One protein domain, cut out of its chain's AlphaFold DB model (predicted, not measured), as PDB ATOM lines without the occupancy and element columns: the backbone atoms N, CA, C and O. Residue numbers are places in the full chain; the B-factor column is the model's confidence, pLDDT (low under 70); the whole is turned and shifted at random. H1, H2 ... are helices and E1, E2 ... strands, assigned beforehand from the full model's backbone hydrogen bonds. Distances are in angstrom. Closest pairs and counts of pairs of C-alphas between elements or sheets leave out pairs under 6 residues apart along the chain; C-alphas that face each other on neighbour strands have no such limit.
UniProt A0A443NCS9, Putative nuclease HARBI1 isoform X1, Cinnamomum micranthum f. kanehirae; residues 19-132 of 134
ATOM      1  N   ILE A  19     216.707 233.107 239.850       84.69
ATOM      2  CA  ILE A  19     217.430 232.717 241.057       84.69
ATOM      3  C   ILE A  19     216.449 232.636 242.229       84.69
ATOM      4  O   ILE A  19     215.737 233.599 242.528       84.69
ATOM      5  N   SER A  20     216.420 231.475 242.887       84.19
ATOM      6  CA  SER A  20     215.488 231.177 243.975       84.19
ATOM      7  C   SER A  20     215.861 231.859 245.295       84.19
ATOM      8  O   SER A  20     217.029 232.162 245.574       84.19
ATOM      9  N   GLU A  21     214.859 232.036 246.158       82.81
ATOM     10  CA  GLU A  21     215.016 232.576 247.517       82.81
ATOM     11  C   GLU A  21     215.990 231.755 248.372       82.81
ATOM     12  O   GLU A  21     216.797 232.318 249.105       82.81
ATOM     13  N   ASN A  22     216.034 230.441 248.158       84.81
ATOM     14  CA  ASN A  22     216.923 229.527 248.880       84.81
ATOM     15  C   ASN A  22     218.236 229.243 248.134       84.81
ATOM     16  O   ASN A  22     218.922 228.272 248.441       84.81
ATOM     17  N   SER A  23     218.588 230.052 247.127       84.75
ATOM     18  CA  SER A  23     219.850 229.879 246.405       84.75
ATOM     19  C   SER A  23     221.045 229.966 247.359       84.75
ATOM     20  O   SER A  23     221.199 230.963 248.067       84.75
ATOM     21  N   VAL A  24     221.884 228.927 247.336       87.75
ATOM     22  CA  VAL A  24     223.152 228.815 248.080       87.75
ATOM     23  C   VAL A  24     224.358 229.285 247.266       87.75
ATOM     24  O   VAL A  24     225.475 229.316 247.767       87.75
ATOM     25  N   ASP A  25     224.141 229.659 246.006       86.56
ATOM     26  CA  ASP A  25     225.193 230.142 245.121       86.56
ATOM     27  C   ASP A  25     225.768 231.463 245.663       86.56
ATOM     28  O   ASP A  25     225.068 232.472 245.740       86.56
ATOM     29  N   GLU A  26     227.049 231.477 246.040       85.75
ATOM     30  CA  GLU A  26     227.702 232.640 246.662       85.75
ATOM     31  C   GLU A  26     227.630 233.923 245.820       85.75
ATOM     32  O   GLU A  26     227.597 235.035 246.367       85.75
ATOM     33  N   LYS A  27     227.577 233.766 244.493       84.62
ATOM     34  CA  LYS A  27     227.495 234.853 243.520       84.62
ATOM     35  C   LYS A  27     226.063 235.371 243.414       84.62
ATOM     36  O   LYS A  27     225.834 236.580 243.459       84.62
ATOM     37  N   TRP A  28     225.097 234.466 243.303       85.19
ATOM     38  CA  TRP A  28     223.722 234.799 242.938       85.19
ATOM     39  C   TRP A  28     222.747 234.889 244.115       85.19
ATOM     40  O   TRP A  28     221.695 235.511 243.976       85.19
ATOM     41  N   LYS A  29     223.082 234.352 245.296       89.12
ATOM     42  CA  LYS A  29     222.189 234.317 246.469       89.12
ATOM     43  C   LYS A  29     221.690 235.687 246.924       89.12
ATOM     44  O   LYS A  29     220.662 235.752 247.585       89.12
ATOM     45  N   TRP A  30     222.379 236.760 246.552       88.81
ATOM     46  CA  TRP A  30     222.024 238.140 246.885       88.81
ATOM     47  C   TRP A  30     220.971 238.750 245.941       88.81
ATOM     48  O   TRP A  30     220.416 239.796 246.258       88.81
ATOM     49  N   PHE A  31     220.678 238.111 244.800       89.88
ATOM     50  CA  PHE A  31     219.839 238.650 243.723       89.88
ATOM     51  C   PHE A  31     218.627 237.753 243.449       89.88
ATOM     52  O   PHE A  31     218.537 237.075 242.426       89.88
ATOM     53  N   LYS A  32     217.678 237.721 244.387       89.25
ATOM     54  CA  LYS A  32     216.457 236.905 244.260       89.25
ATOM     55  C   LYS A  32     215.593 237.406 243.106       89.25
ATOM     56  O   LYS A  32     215.496 238.615 242.910       89.25
ATOM     57  N   GLY A  33     215.015 236.490 242.326       86.12
ATOM     58  CA  GLY A  33     214.228 236.834 241.134       86.12
ATOM     59  C   GLY A  33     215.059 237.321 239.939       86.12
ATOM     60  O   GLY A  33     214.500 237.639 238.888       86.12
ATOM     61  N   CYS A  34     216.389 237.359 240.063       87.50
ATOM     62  CA  CYS A  34     217.272 237.733 238.970       87.50
ATOM     63  C   CYS A  34     217.335 236.616 237.917       87.50
ATOM     64  O   CYS A  34     217.423 235.433 238.253       87.50
ATOM     65  N   LEU A  35     217.287 237.008 236.646       85.75
ATOM     66  CA  LEU A  35     217.410 236.135 235.475       85.75
ATOM     67  C   LEU A  35     218.860 235.984 234.997       85.75
ATOM     68  O   LEU A  35     219.150 235.111 234.182       85.75
ATOM     69  N   GLY A  36     219.758 236.842 235.481       85.25
ATOM     70  CA  GLY A  36     221.164 236.876 235.100       85.25
ATOM     71  C   GLY A  36     221.689 238.301 234.933       85.25
ATOM     72  O   GLY A  36     221.044 239.286 235.300       85.25
ATOM     73  N   ALA A  37     222.880 238.414 234.352       82.75
ATOM     74  CA  ALA A  37     223.502 239.687 234.021       82.75
ATOM     75  C   ALA A  37     223.498 239.907 232.506       82.75
ATOM     76  O   ALA A  37     223.853 239.008 231.753       82.75
ATOM     77  N   LEU A  38     223.143 241.118 232.073       77.50
ATOM     78  CA  LEU A  38     223.312 241.554 230.686       77.50
ATOM     79  C   LEU A  38     224.608 242.360 230.593       77.50
ATOM     80  O   LEU A  38     224.667 243.514 231.047       77.50
ATOM     81  N   ASP A  39     225.665 241.762 230.045       64.06
ATOM     82  CA  ASP A  39     226.981 242.398 229.954       64.06
ATOM     83  C   ASP A  39     227.299 242.950 228.572       64.06
ATOM     84  O   ASP A  39     228.256 242.537 227.943       64.06
ATOM     85  N   GLY A  40     226.452 243.844 228.045       52.62
ATOM     86  CA  GLY A  40     226.689 244.447 226.720       52.62
ATOM     87  C   GLY A  40     226.802 243.434 225.570       52.62
ATOM     88  O   GLY A  40     227.066 243.829 224.440       52.62
ATOM     89  N   THR A  41     226.593 242.150 225.861       47.75
ATOM     90  CA  THR A  41     226.655 241.031 224.944       47.75
ATOM     91  C   THR A  41     225.545 241.236 223.938       47.75
ATOM     92  O   THR A  41     224.403 241.473 224.337       47.75
ATOM     93  N   TYR A  42     225.921 241.210 222.659       43.34
ATOM     94  CA  TYR A  42     225.047 241.324 221.498       43.34
ATOM     95  C   TYR A  42     223.666 240.738 221.796       43.34
ATOM     96  O   TYR A  42     223.493 239.522 221.828       43.34
ATOM     97  N   ILE A  43     222.679 241.608 222.025       45.12
ATOM     98  CA  ILE A  43     221.286 241.201 221.887       45.12
ATOM     99  C   ILE A  43     221.125 241.026 220.377       45.12
ATOM    100  O   ILE A  43     221.325 242.014 219.666       45.12
ATOM    101  N   PRO A  44     220.849 239.815 219.857       41.34
ATOM    102  CA  PRO A  44     220.602 239.637 218.436       41.34
ATOM    103  C   PRO A  44     219.305 240.368 218.091       41.34
ATOM    104  O   PRO A  44     218.203 239.840 218.208       41.34
ATOM    105  N   VAL A  45     219.451 241.633 217.720       43.88
ATOM    106  CA  VAL A  45     218.398 242.453 217.147       43.88
ATOM    107  C   VAL A  45     218.416 242.225 215.643       43.88
ATOM    108  O   VAL A  45     219.464 242.284 214.998       43.88
ATOM    109  N   HIS A  46     217.254 241.911 215.074       47.59
ATOM    110  CA  HIS A  46     217.110 241.772 213.631       47.59
ATOM    111  C   HIS A  46     217.065 243.179 213.025       47.59
ATOM    112  O   HIS A  46     216.003 243.760 212.821       47.59
ATOM    113  N   VAL A  47     218.241 243.762 212.812       47.34
ATOM    114  CA  VAL A  47     218.391 245.106 212.249       47.34
ATOM    115  C   VAL A  47     218.242 245.015 210.733       47.34
ATOM    116  O   VAL A  47     218.870 244.168 210.094       47.34
ATOM    117  N   SER A  48     217.406 245.873 210.142       54.19
ATOM    118  CA  SER A  48     217.308 245.965 208.684       54.19
ATOM    119  C   SER A  48     218.669 246.363 208.095       54.19
ATOM    120  O   SER A  48     219.437 247.094 208.719       54.19
ATOM    121  N   ALA A  49     218.992 245.914 206.880       56.69
ATOM    122  CA  ALA A  49     220.267 246.266 206.245       56.69
ATOM    123  C   ALA A  49     220.466 247.791 206.093       56.69
ATOM    124  O   ALA A  49     221.605 248.252 206.090       56.69
ATOM    125  N   MET A  50     219.375 248.570 206.029       56.91
ATOM    126  CA  MET A  50     219.409 250.039 206.011       56.91
ATOM    127  C   MET A  50     219.795 250.651 207.358       56.91
ATOM    128  O   MET A  50     220.443 251.693 207.389       56.91
ATOM    129  N   ASP A  51     219.427 250.011 208.467       54.88
ATOM    130  CA  ASP A  51     219.700 250.535 209.804       54.88
ATOM    131  C   ASP A  51     221.085 250.126 210.317       54.88
ATOM    132  O   ASP A  51     221.633 250.817 211.169       54.88
ATOM    133  N   ARG A  52     221.696 249.051 209.790       54.41
ATOM    134  CA  ARG A  52     222.997 248.514 210.249       54.41
ATOM    135  C   ARG A  52     224.098 249.586 210.454       54.41
ATOM    136  O   ARG A  52     224.710 249.556 211.523       54.41
ATOM    137  N   PRO A  53     224.300 250.584 209.564       55.03
ATOM    138  CA  PRO A  53     225.309 251.636 209.765       55.03
ATOM    139  C   PRO A  53     225.048 252.531 210.988       55.03
ATOM    140  O   PRO A  53     225.979 253.072 211.577       55.03
ATOM    141  N   ARG A  54     223.784 252.676 211.408       54.53
ATOM    142  CA  ARG A  54     223.383 253.421 212.615       54.53
ATOM    143  C   ARG A  54     223.759 252.675 213.901       54.53
ATOM    144  O   ARG A  54     223.942 253.299 214.947       54.53
ATOM    145  N   TRP A  55     223.867 251.348 213.821       54.62
ATOM    146  CA  TRP A  55     224.115 250.450 214.950       54.62
ATOM    147  C   TRP A  55     225.600 250.136 215.165       54.62
ATOM    148  O   TRP A  55     226.019 250.018 216.314       54.62
ATOM    149  N   GLU A  56     226.406 250.079 214.102       53.53
ATOM    150  CA  GLU A  56     227.812 249.626 214.123       53.53
ATOM    151  C   GLU A  56     228.824 250.567 214.816       53.53
ATOM    152  O   GLU A  56     230.013 250.259 214.865       53.53
ATOM    153  N   GLY A  57     228.396 251.680 215.421       48.91
ATOM    154  CA  GLY A  57     229.342 252.565 216.119       48.91
ATOM    155  C   GLY A  57     228.772 253.679 216.995       48.91
ATOM    156  O   GLY A  57     229.532 254.538 217.438       48.91
ATOM    157  N   SER A  58     227.457 253.748 217.237       50.22
ATOM    158  CA  SER A  58     226.855 254.908 217.934       50.22
ATOM    159  C   SER A  58     225.634 254.605 218.804       50.22
ATOM    160  O   SER A  58     225.127 255.499 219.488       50.22
ATOM    161  N   ALA A  59     225.157 253.360 218.845       56.56
ATOM    162  CA  ALA A  59     224.053 253.003 219.723       56.56
ATOM    163  C   ALA A  59     224.547 252.951 221.177       56.56
ATOM    164  O   ALA A  59     225.305 252.068 221.573       56.56
ATOM    165  N   THR A  60     224.119 253.906 222.005       62.56
ATOM    166  CA  THR A  60     224.363 253.786 223.449       62.56
ATOM    167  C   THR A  60     223.600 252.573 223.992       62.56
ATOM    168  O   THR A  60     222.494 252.271 223.543       62.56
ATOM    169  N   ASN A  61     224.152 251.903 225.004       64.50
ATOM    170  CA  ASN A  61     223.546 250.740 225.669       64.50
ATOM    171  C   ASN A  61     222.048 250.925 226.014       64.50
ATOM    172  O   ASN A  61     221.262 249.985 225.943       64.50
ATOM    173  N   ALA A  62     221.629 252.149 226.348       64.31
ATOM    174  CA  ALA A  62     220.231 252.471 226.624       64.31
ATOM    175  C   ALA A  62     219.320 252.395 225.383       64.31
ATOM    176  O   ALA A  62     218.167 251.990 225.510       64.31
ATOM    177  N   TRP A  63     219.814 252.766 224.200       65.38
ATOM    178  CA  TRP A  63     219.070 252.651 222.942       65.38
ATOM    179  C   TRP A  63     218.952 251.198 222.499       65.38
ATOM    180  O   TRP A  63     217.858 250.775 222.145       65.38
ATOM    181  N   VAL A  64     220.035 250.424 222.633       66.31
ATOM    182  CA  VAL A  64     220.027 248.974 222.378       66.31
ATOM    183  C   VAL A  64     218.968 248.281 223.234       66.31
ATOM    184  O   VAL A  64     218.177 247.495 222.725       66.31
ATOM    185  N   LEU A  65     218.896 248.614 224.527       67.94
ATOM    186  CA  LEU A  65     217.897 248.026 225.418       67.94
ATOM    187  C   LEU A  65     216.466 248.442 225.060       67.94
ATOM    188  O   LEU A  65     215.562 247.612 225.094       67.94
ATOM    189  N   ARG A  66     216.248 249.722 224.736       69.69
ATOM    190  CA  ARG A  66     214.922 250.222 224.339       69.69
ATOM    191  C   ARG A  66     214.418 249.532 223.081       69.69
ATOM    192  O   ARG A  66     213.267 249.117 223.048       69.69
ATOM    193  N   ASP A  67     215.281 249.393 222.086       66.31
ATOM    194  CA  ASP A  67     214.940 248.747 220.827       66.31
ATOM    195  C   ASP A  67     214.692 247.245 221.014       66.31
ATOM    196  O   ASP A  67     213.659 246.732 220.591       66.31
ATOM    197  N   ALA A  68     215.545 246.564 221.790       65.88
ATOM    198  CA  ALA A  68     215.355 245.161 222.155       65.88
ATOM    199  C   ALA A  68     213.999 244.888 222.829       65.88
ATOM    200  O   ALA A  68     213.435 243.813 222.639       65.88
ATOM    201  N   ILE A  69     213.472 245.840 223.606       69.44
ATOM    202  CA  ILE A  69     212.139 245.755 224.225       69.44
ATOM    203  C   ILE A  69     211.024 246.085 223.216       69.44
ATOM    204  O   ILE A  69     209.929 245.535 223.318       69.44
ATOM    205  N   ALA A  70     211.277 246.989 222.267       67.00
ATOM    206  CA  ALA A  70     210.285 247.489 221.314       67.00
ATOM    207  C   ALA A  70     210.054 246.564 220.103       67.00
ATOM    208  O   ALA A  70     208.990 246.627 219.484       67.00
ATOM    209  N   ILE A  71     211.017 245.703 219.760       65.19
ATOM    210  CA  ILE A  71     210.893 244.740 218.657       65.19
ATOM    211  C   ILE A  71     209.750 243.746 218.934       65.19
ATOM    212  O   ILE A  71     209.597 243.232 220.045       65.19
ATOM    213  N   ARG A  72     208.945 243.417 217.910       49.75
ATOM    214  CA  ARG A  72     207.946 242.337 218.016       49.75
ATOM    215  C   ARG A  72     208.652 241.014 218.323       49.75
ATOM    216  O   ARG A  72     209.530 240.612 217.571       49.75
ATOM    217  N   HIS A  73     208.236 240.335 219.392       58.44
ATOM    218  CA  HIS A  73     208.930 239.160 219.952       58.44
ATOM    219  C   HIS A  73     210.342 239.452 220.500       58.44
ATOM    220  O   HIS A  73     211.156 238.541 220.612       58.44
ATOM    221  N   GLY A  74     210.622 240.711 220.852       63.81
ATOM    222  CA  GLY A  74     211.859 241.132 221.504       63.81
ATOM    223  C   GLY A  74     211.992 240.637 222.950       63.81
ATOM    224  O   GLY A  74     211.315 239.706 223.391       63.81
ATOM    225  N   LEU A  75     212.883 241.266 223.717       70.00
ATOM    226  CA  LEU A  75     213.181 240.883 225.096       70.00
ATOM    227  C   LEU A  75     211.958 241.086 226.005       70.00
ATOM    228  O   LEU A  75     211.677 242.190 226.474       70.00
ATOM    229  N   VAL A  76     211.262 239.993 226.318       73.00
ATOM    230  CA  VAL A  76     210.182 239.974 227.309       73.00
ATOM    231  C   VAL A  76     210.747 239.536 228.652       73.00
ATOM    232  O   VAL A  76     211.160 238.391 228.820       73.00
ATOM    233  N   VAL A  77     210.724 240.439 229.631       77.81
ATOM    234  CA  VAL A  77     211.083 240.115 231.017       77.81
ATOM    235  C   VAL A  77     209.802 239.834 231.814       77.81
ATOM    236  O   VAL A  77     208.966 240.741 231.925       77.81
ATOM    237  N   PRO A  78     209.609 238.610 232.351       82.56
ATOM    238  CA  PRO A  78     208.445 238.268 233.165       82.56
ATOM    239  C   PRO A  78     208.263 239.196 234.371       82.56
ATOM    240  O   PRO A  78     209.234 239.674 234.967       82.56
ATOM    241  N   ARG A  79     207.007 239.426 234.774       82.44
ATOM    242  CA  ARG A  79     206.698 240.190 235.992       82.44
ATOM    243  C   ARG A  79     207.353 239.541 237.216       82.44
ATOM    244  O   ARG A  79     207.380 238.321 237.327       82.44
ATOM    245  N   GLY A  80     207.868 240.373 238.122       83.56
ATOM    246  CA  GLY A  80     208.567 239.923 239.333       83.56
ATOM    247  C   GLY A  80     210.008 239.453 239.103       83.56
ATOM    248  O   GLY A  80     210.632 238.955 240.033       83.56
ATOM    249  N   THR A  81     210.545 239.611 237.889       85.94
ATOM    250  CA  THR A  81     211.914 239.204 237.539       85.94
ATOM    251  C   THR A  81     212.687 240.350 236.898       85.94
ATOM    252  O   THR A  81     212.090 241.305 236.392       85.94
ATOM    253  N   TYR A  82     214.019 240.285 236.939       86.19
ATOM    254  CA  TYR A  82     214.875 241.355 236.423       86.19
ATOM    255  C   TYR A  82     216.266 240.861 236.008       86.19
ATOM    256  O   TYR A  82     216.691 239.768 236.381       86.19
ATOM    257  N   TYR A  83     216.995 241.698 235.270       85.81
ATOM    258  CA  TYR A  83     218.412 241.497 234.944       85.81
ATOM    259  C   TYR A  83     219.319 242.500 235.659       85.81
ATOM    260  O   TYR A  83     218.952 243.663 235.843       85.81
ATOM    261  N   LEU A  84     220.547 242.086 235.979       86.75
ATOM    262  CA  LEU A  84     221.617 243.006 236.372       86.75
ATOM    263  C   LEU A  84     222.214 243.681 235.131       86.75
ATOM    264  O   LEU A  84     222.751 243.013 234.245       86.75
ATOM    265  N   VAL A  85     222.182 245.011 235.080       83.31
ATOM    266  CA  VAL A  85     222.664 245.809 233.937       83.31
ATOM    267  C   VAL A  85     223.788 246.768 234.337       83.31
ATOM    268  O   VAL A  85     223.994 247.063 235.513       83.31
ATOM    269  N   ASN A  86     224.550 247.247 233.353       81.44
ATOM    270  CA  ASN A  86     225.647 248.191 233.582       81.44
ATOM    271  C   ASN A  86     225.089 249.563 234.019       81.44
ATOM    272  O   ASN A  86     223.973 249.926 233.656       81.44
ATOM    273  N   ALA A  87     225.882 250.383 234.714       77.38
ATOM    274  CA  ALA A  87     225.512 251.752 235.101       77.38
ATOM    275  C   ALA A  87     225.152 252.659 233.905       77.38
ATOM    276  O   ALA A  87     224.467 253.671 234.071       77.38
ATOM    277  N   ARG A  88     225.624 252.283 232.705       74.81
ATOM    278  CA  ARG A  88     225.343 252.938 231.418       74.81
ATOM    279  C   ARG A  88     223.923 252.694 230.891       74.81
ATOM    280  O   ARG A  88     223.523 253.353 229.937       74.81
ATOM    281  N   TYR A  89     223.171 251.768 231.482       71.06
ATOM    282  CA  TYR A  89     221.746 251.600 231.205       71.06
ATOM    283  C   TYR A  89     220.918 252.544 232.088       71.06
ATOM    284  O   TYR A  89     221.397 253.083 233.089       71.06
ATOM    285  N   THR A  90     219.666 252.772 231.696       65.88
ATOM    286  CA  THR A  90     218.693 253.445 232.563       65.88
ATOM    287  C   THR A  90     218.118 252.420 233.536       65.88
ATOM    288  O   THR A  90     217.828 251.294 233.137       65.88
ATOM    289  N   ASN A  91     217.983 252.789 234.815       63.38
ATOM    290  CA  ASN A  91     217.225 251.970 235.760       63.38
ATOM    291  C   ASN A  91     215.780 251.890 235.271       63.38
ATOM    292  O   ASN A  91     215.176 252.913 234.946       63.38
ATOM    293  N   GLY A  92     215.240 250.679 235.222       67.62
ATOM    294  CA  GLY A  92     213.867 250.425 234.809       67.62
ATOM    295  C   GLY A  92     213.285 249.275 235.613       67.62
ATOM    296  O   GLY A  92     214.026 248.518 236.232       67.62
ATOM    297  N   GLU A  93     211.963 249.117 235.564       68.00
ATOM    298  CA  GLU A  93     211.170 248.161 236.365       68.00
ATOM    299  C   GLU A  93     211.654 246.693 236.287       68.00
ATOM    300  O   GLU A  93     211.215 245.848 237.057       68.00
ATOM    301  N   ARG A  94     212.565 246.362 235.364       83.94
ATOM    302  CA  ARG A  94     213.072 245.002 235.115       83.94
ATOM    303  C   ARG A  94     214.587 244.941 234.889       83.94
ATOM    304  O   ARG A  94     215.121 243.910 234.482       83.94
ATOM    305  N   PHE A  95     215.285 246.044 235.160       84.62
ATOM    306  CA  PHE A  95     216.722 246.189 234.941       84.62
ATOM    307  C   PHE A  95     217.354 246.924 236.118       84.62
ATOM    308  O   PHE A  95     217.089 248.104 236.341       84.62
ATOM    309  N   LEU A  96     218.210 246.216 236.852       86.81
ATOM    310  CA  LEU A  96     218.869 246.721 238.049       86.81
ATOM    311  C   LEU A  96     220.294 247.188 237.725       86.81
ATOM    312  O   LEU A  96     221.201 246.371 237.513       86.81
ATOM    313  N   THR A  97     220.505 248.504 237.691       87.56
ATOM    314  CA  THR A  97     221.845 249.098 237.604       87.56
ATOM    315  C   THR A  97     222.499 249.125 238.988       87.56
ATOM    316  O   THR A  97     221.795 249.183 240.000       87.56
ATOM    317  N   PRO A  98     223.837 249.171 239.077       89.88
ATOM    318  CA  PRO A  98     224.484 249.505 240.341       89.88
ATOM    319  C   PRO A  98     224.101 250.920 240.799       89.88
ATOM    320  O   PRO A  98     223.706 251.775 239.994       89.88
ATOM    321  N   TYR A  99     224.259 251.189 242.095       87.88
ATOM    322  CA  TYR A  99     224.133 252.528 242.654       87.88
ATOM    323  C   TYR A  99     225.242 253.434 242.117       87.88
ATOM    324  O   TYR A  99     226.431 253.135 242.242       87.88
ATOM    325  N   ARG A 100     224.843 254.568 241.539       84.50
ATOM    326  CA  ARG A 100     225.762 255.598 241.042       84.50
ATOM    327  C   ARG A 100     226.383 256.382 242.201       84.50
ATOM    328  O   ARG A 100     225.778 256.513 243.262       84.50
ATOM    329  N   GLY A 101     227.589 256.907 241.984       85.12
ATOM    330  CA  GLY A 101     228.316 257.693 242.989       85.12
ATOM    331  C   GLY A 101     228.807 256.874 244.187       85.12
ATOM    332  O   GLY A 101     229.122 257.442 245.226       85.12
ATOM    333  N   GLN A 102     228.837 255.548 244.065       86.81
ATOM    334  CA  GLN A 102     229.395 254.623 245.049       86.81
ATOM    335  C   GLN A 102     230.455 253.760 244.362       86.81
ATOM    336  O   GLN A 102     230.426 253.579 243.141       86.81
ATOM    337  N   ARG A 103     231.379 253.197 245.140       87.12
ATOM    338  CA  ARG A 103     232.385 252.257 244.634       87.12
ATOM    339  C   ARG A 103     231.706 251.038 243.993       87.12
ATOM    340  O   ARG A 103     230.649 250.600 244.448       87.12
ATOM    341  N   TYR A 104     232.290 250.515 242.915       85.06
ATOM    342  CA  TYR A 104     231.685 249.439 242.116       85.06
ATOM    343  C   TYR A 104     232.706 248.428 241.578       85.06
ATOM    344  O   TYR A 104     232.525 247.222 241.735       85.06
ATOM    345  N   HIS A 105     233.797 248.891 240.969       80.50
ATOM    346  CA  HIS A 105     234.773 248.016 240.310       80.50
ATOM    347  C   HIS A 105     235.459 247.042 241.277       80.50
ATOM    348  O   HIS A 105     235.836 247.442 242.378       80.50
ATOM    349  N   LEU A 106     235.670 245.793 240.831       73.00
ATOM    350  CA  LEU A 106     236.299 244.726 241.622       73.00
ATOM    351  C   LEU A 106     237.655 245.112 242.211       73.00
ATOM    352  O   LEU A 106     237.910 244.870 243.389       73.00
ATOM    353  N   ASN A 107     238.474 245.821 241.434       72.25
ATOM    354  CA  ASN A 107     239.773 246.327 241.883       72.25
ATOM    355  C   ASN A 107     239.660 247.230 243.124       72.25
ATOM    356  O   ASN A 107     240.586 247.306 243.922       72.25
ATOM    357  N   GLY A 108     238.510 247.882 243.325       69.75
ATOM    358  CA  GLY A 108     238.234 248.693 244.509       69.75
ATOM    359  C   GLY A 108     237.965 247.886 245.785       69.75
ATOM    360  O   GLY A 108     237.979 248.473 246.869       69.75
ATOM    361  N   TRP A 109     237.727 246.574 245.680       75.88
ATOM    362  CA  TRP A 109     237.457 245.665 246.803       75.88
ATOM    363  C   TRP A 109     238.670 244.792 247.163       75.88
ATOM    364  O   TRP A 109     238.826 244.429 248.326       75.88
ATOM    365  N   ASN A 110     239.563 244.520 246.203       70.12
ATOM    366  CA  ASN A 110     240.714 243.613 246.365       70.12
ATOM    367  C   ASN A 110     241.743 244.052 247.426       70.12
ATOM    368  O   ASN A 110     242.513 243.229 247.904       70.12
ATOM    369  N   ASN A 111     241.722 245.314 247.865       71.56
ATOM    370  CA  ASN A 111     242.640 245.839 248.886       71.56
ATOM    371  C   ASN A 111     242.153 245.598 250.332       71.56
ATOM    372  O   ASN A 111     242.467 246.383 251.224       71.56
ATOM    373  N   GLY A 112     241.294 244.598 250.564       68.19
ATOM    374  CA  GLY A 112     240.713 244.301 251.884       68.19
ATOM    375  C   GLY A 112     239.712 245.348 252.397       68.19
ATOM    376  O   GLY A 112     239.223 245.254 253.522       68.19
ATOM    377  N   ARG A 113     239.377 246.354 251.581       76.62
ATOM    378  CA  ARG A 113     238.450 247.426 251.957       76.62
ATOM    379  C   ARG A 113     237.010 246.953 251.843       76.62
ATOM    380  O   ARG A 113     236.450 246.938 250.745       76.62
ATOM    381  N   GLN A 114     236.407 246.648 252.985       83.62
ATOM    382  CA  GLN A 114     235.013 246.233 253.073       83.62
ATOM    383  C   GLN A 114     234.045 247.347 252.619       83.62
ATOM    384  O   GLN A 114     234.401 248.533 252.639       83.62
ATOM    385  N   PRO A 115     232.833 246.985 252.168       87.88
ATOM    386  CA  PRO A 115     231.763 247.942 251.920       87.88
ATOM    387  C   PRO A 115     231.425 248.744 253.170       87.88
ATOM    388  O   PRO A 115     231.190 248.170 254.229       87.88
ATOM    389  N   MET A 116     231.362 250.067 253.035       89.12
ATOM    390  CA  MET A 116     231.071 250.954 254.168       89.12
ATOM    391  C   MET A 116     229.573 251.165 254.387       89.12
ATOM    392  O   MET A 116     229.151 251.637 255.437       89.12
ATOM    393  N   ASN A 117     228.757 250.862 253.378       89.62
ATOM    394  CA  ASN A 117     227.320 251.072 253.426       89.62
ATOM    395  C   ASN A 117     226.572 250.020 252.579       89.62
ATOM    396  O   ASN A 117     227.181 249.354 251.734       89.62
ATOM    397  N   PRO A 118     225.244 249.881 252.755       90.06
ATOM    398  CA  PRO A 118     224.458 248.892 252.015       90.06
ATOM    399  C   PRO A 118     224.511 249.050 250.485       90.06
ATOM    400  O   PRO A 118     224.436 248.057 249.764       90.06
ATOM    401  N   LYS A 119     224.679 250.278 249.969       90.56
ATOM    402  CA  LYS A 119     224.778 250.534 248.520       90.56
ATOM    403  C   LYS A 119     226.101 250.024 247.958       90.56
ATOM    404  O   LYS A 119     226.113 249.388 246.909       90.56
ATOM    405  N   GLU A 120     227.200 250.257 248.671       90.38
ATOM    406  CA  GLU A 120     228.510 249.686 248.363       90.38
ATOM    407  C   GLU A 120     228.487 248.158 248.428       90.38
ATOM    408  O   GLU A 120     229.054 247.505 247.556       90.38
ATOM    409  N   PHE A 121     227.796 247.581 249.415       90.69
ATOM    410  CA  PHE A 121     227.680 246.128 249.537       90.69
ATOM    411  C   PHE A 121     226.940 245.533 248.337       90.69
ATOM    412  O   PHE A 121     227.420 244.578 247.722       90.69
ATOM    413  N   LEU A 122     225.815 246.141 247.947       90.88
ATOM    414  CA  LEU A 122     225.076 245.732 246.757       90.88
ATOM    415  C   LEU A 122     225.926 245.892 245.494       90.88
ATOM    416  O   LEU A 122     225.985 244.969 244.689       90.88
ATOM    417  N   ASN A 123     226.632 247.015 245.337       90.12
ATOM    418  CA  ASN A 123     227.524 247.250 244.201       90.12
ATOM    419  C   ASN A 123     228.667 246.235 244.124       90.12
ATOM    420  O   ASN A 123     228.988 245.769 243.034       90.12
ATOM    421  N   MET A 124     229.262 245.868 245.260       89.25
ATOM    422  CA  MET A 124     230.289 244.831 245.335       89.25
ATOM    423  C   MET A 124     229.742 243.493 244.834       89.25
ATOM    424  O   MET A 124     230.328 242.883 243.941       89.25
ATOM    425  N   LYS A 125     228.590 243.051 245.355       89.69
ATOM    426  CA  LYS A 125     227.951 241.804 244.907       89.69
ATOM    427  C   LYS A 125     227.522 241.870 243.441       89.69
ATOM    428  O   LYS A 125     227.670 240.883 242.730       89.69
ATOM    429  N   HIS A 126     227.056 243.026 242.972       89.31
ATOM    430  CA  HIS A 126     226.633 243.250 241.584       89.31
ATOM    431  C   HIS A 126     227.821 243.122 240.625       89.31
ATOM    432  O   HIS A 126     227.748 242.406 239.630       89.31
ATOM    433  N   SER A 127     228.954 243.719 240.996       86.88
ATOM    434  CA  SER A 127     230.225 243.629 240.275       86.88
ATOM    435  C   SER A 127     230.747 242.188 240.192       86.88
ATOM    436  O   SER A 127     231.079 241.716 239.106       86.88
ATOM    437  N   ILE A 128     230.711 241.442 241.306       85.88
ATOM    438  CA  ILE A 128     231.054 240.006 241.342       85.88
ATOM    439  C   ILE A 128     230.113 239.193 240.441       85.88
ATOM    440  O   ILE A 128     230.559 238.337 239.676       85.88
ATOM    441  N   ALA A 129     228.807 239.474 240.492       85.69
ATOM    442  CA  ALA A 129     227.816 238.782 239.675       85.69
ATOM    443  C   ALA A 129     228.032 239.001 238.164       85.69
ATOM    444  O   ALA A 129     227.752 238.108 237.362       85.69
ATOM    445  N   ARG A 130     228.585 240.154 237.778       81.25
ATOM    446  CA  ARG A 130     228.853 240.504 236.377       81.25
ATOM    447  C   ARG A 130     230.196 240.028 235.825       81.25
ATOM    448  O   ARG A 130     230.301 239.875 234.623       81.25
ATOM    449  N   HIS A 131     231.189 239.742 236.661       71.19
ATOM    450  CA  HIS A 131     232.575 239.496 236.230       71.19
ATOM    451  C   HIS A 131     232.845 238.189 235.442       71.19
ATOM    452  O   HIS A 131     233.954 238.006 234.966       71.19
ATOM    453  N   ILE A 132     231.881 237.272 235.268       51.84
ATOM    454  CA  ILE A 132     232.131 235.948 234.633       51.84
ATOM    455  C   ILE A 132     231.622 235.874 233.177       51.84
ATOM    456  O   ILE A 132     231.134 234.834 232.757       51.84
TER     457      ILE A 132
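AT A GLANCE: This is residues 19 to 132 of the 134 residues of the protein "Putative nuclease HARBI1 isoform X1" of Cinnamomum micranthum f. kanehirae (UniProt A0A443NCS9). Little regular structure: a small parallel pair, E1 and E2, has H3 towards one end and H1, H2 towards the other. Of 114 printed residues, 34 form, in order, E1, H1, H2, E2, H3; the class is mixed. Only just compact, close to loose, radius of gyration of the C-alphas 16.0 A, it spans 51 by 30 by 22 A.

HOW THE PARTS SIT: E1, residues 34 to 37, is parallel to E2, residues 82 to 84; N 35 and O 82, 2.8 A, are within hydrogen-bond range. H1, residues 52 to 55, and H2, residues 61 to 70, lie between in a strand-helix-strand unit, its crossover right-handed. H3, residues 118 to 130, comes closest to E1 at Arg 130 and Ala 37, C-alphas 5.9 A apart. H2 and H3 have every O i to N i+4 pair within range.

IN THESE COORDINATES: E1 begins at C-alpha 34 (217.272, 237.733, 238.970); H3, 18.3 A long, ends at C-alpha 130 (228.853, 240.504, 236.377).

THE WHOLE: The printed part has no cut; 43 residues have pLDDT under 70, among them residues 39 to 74.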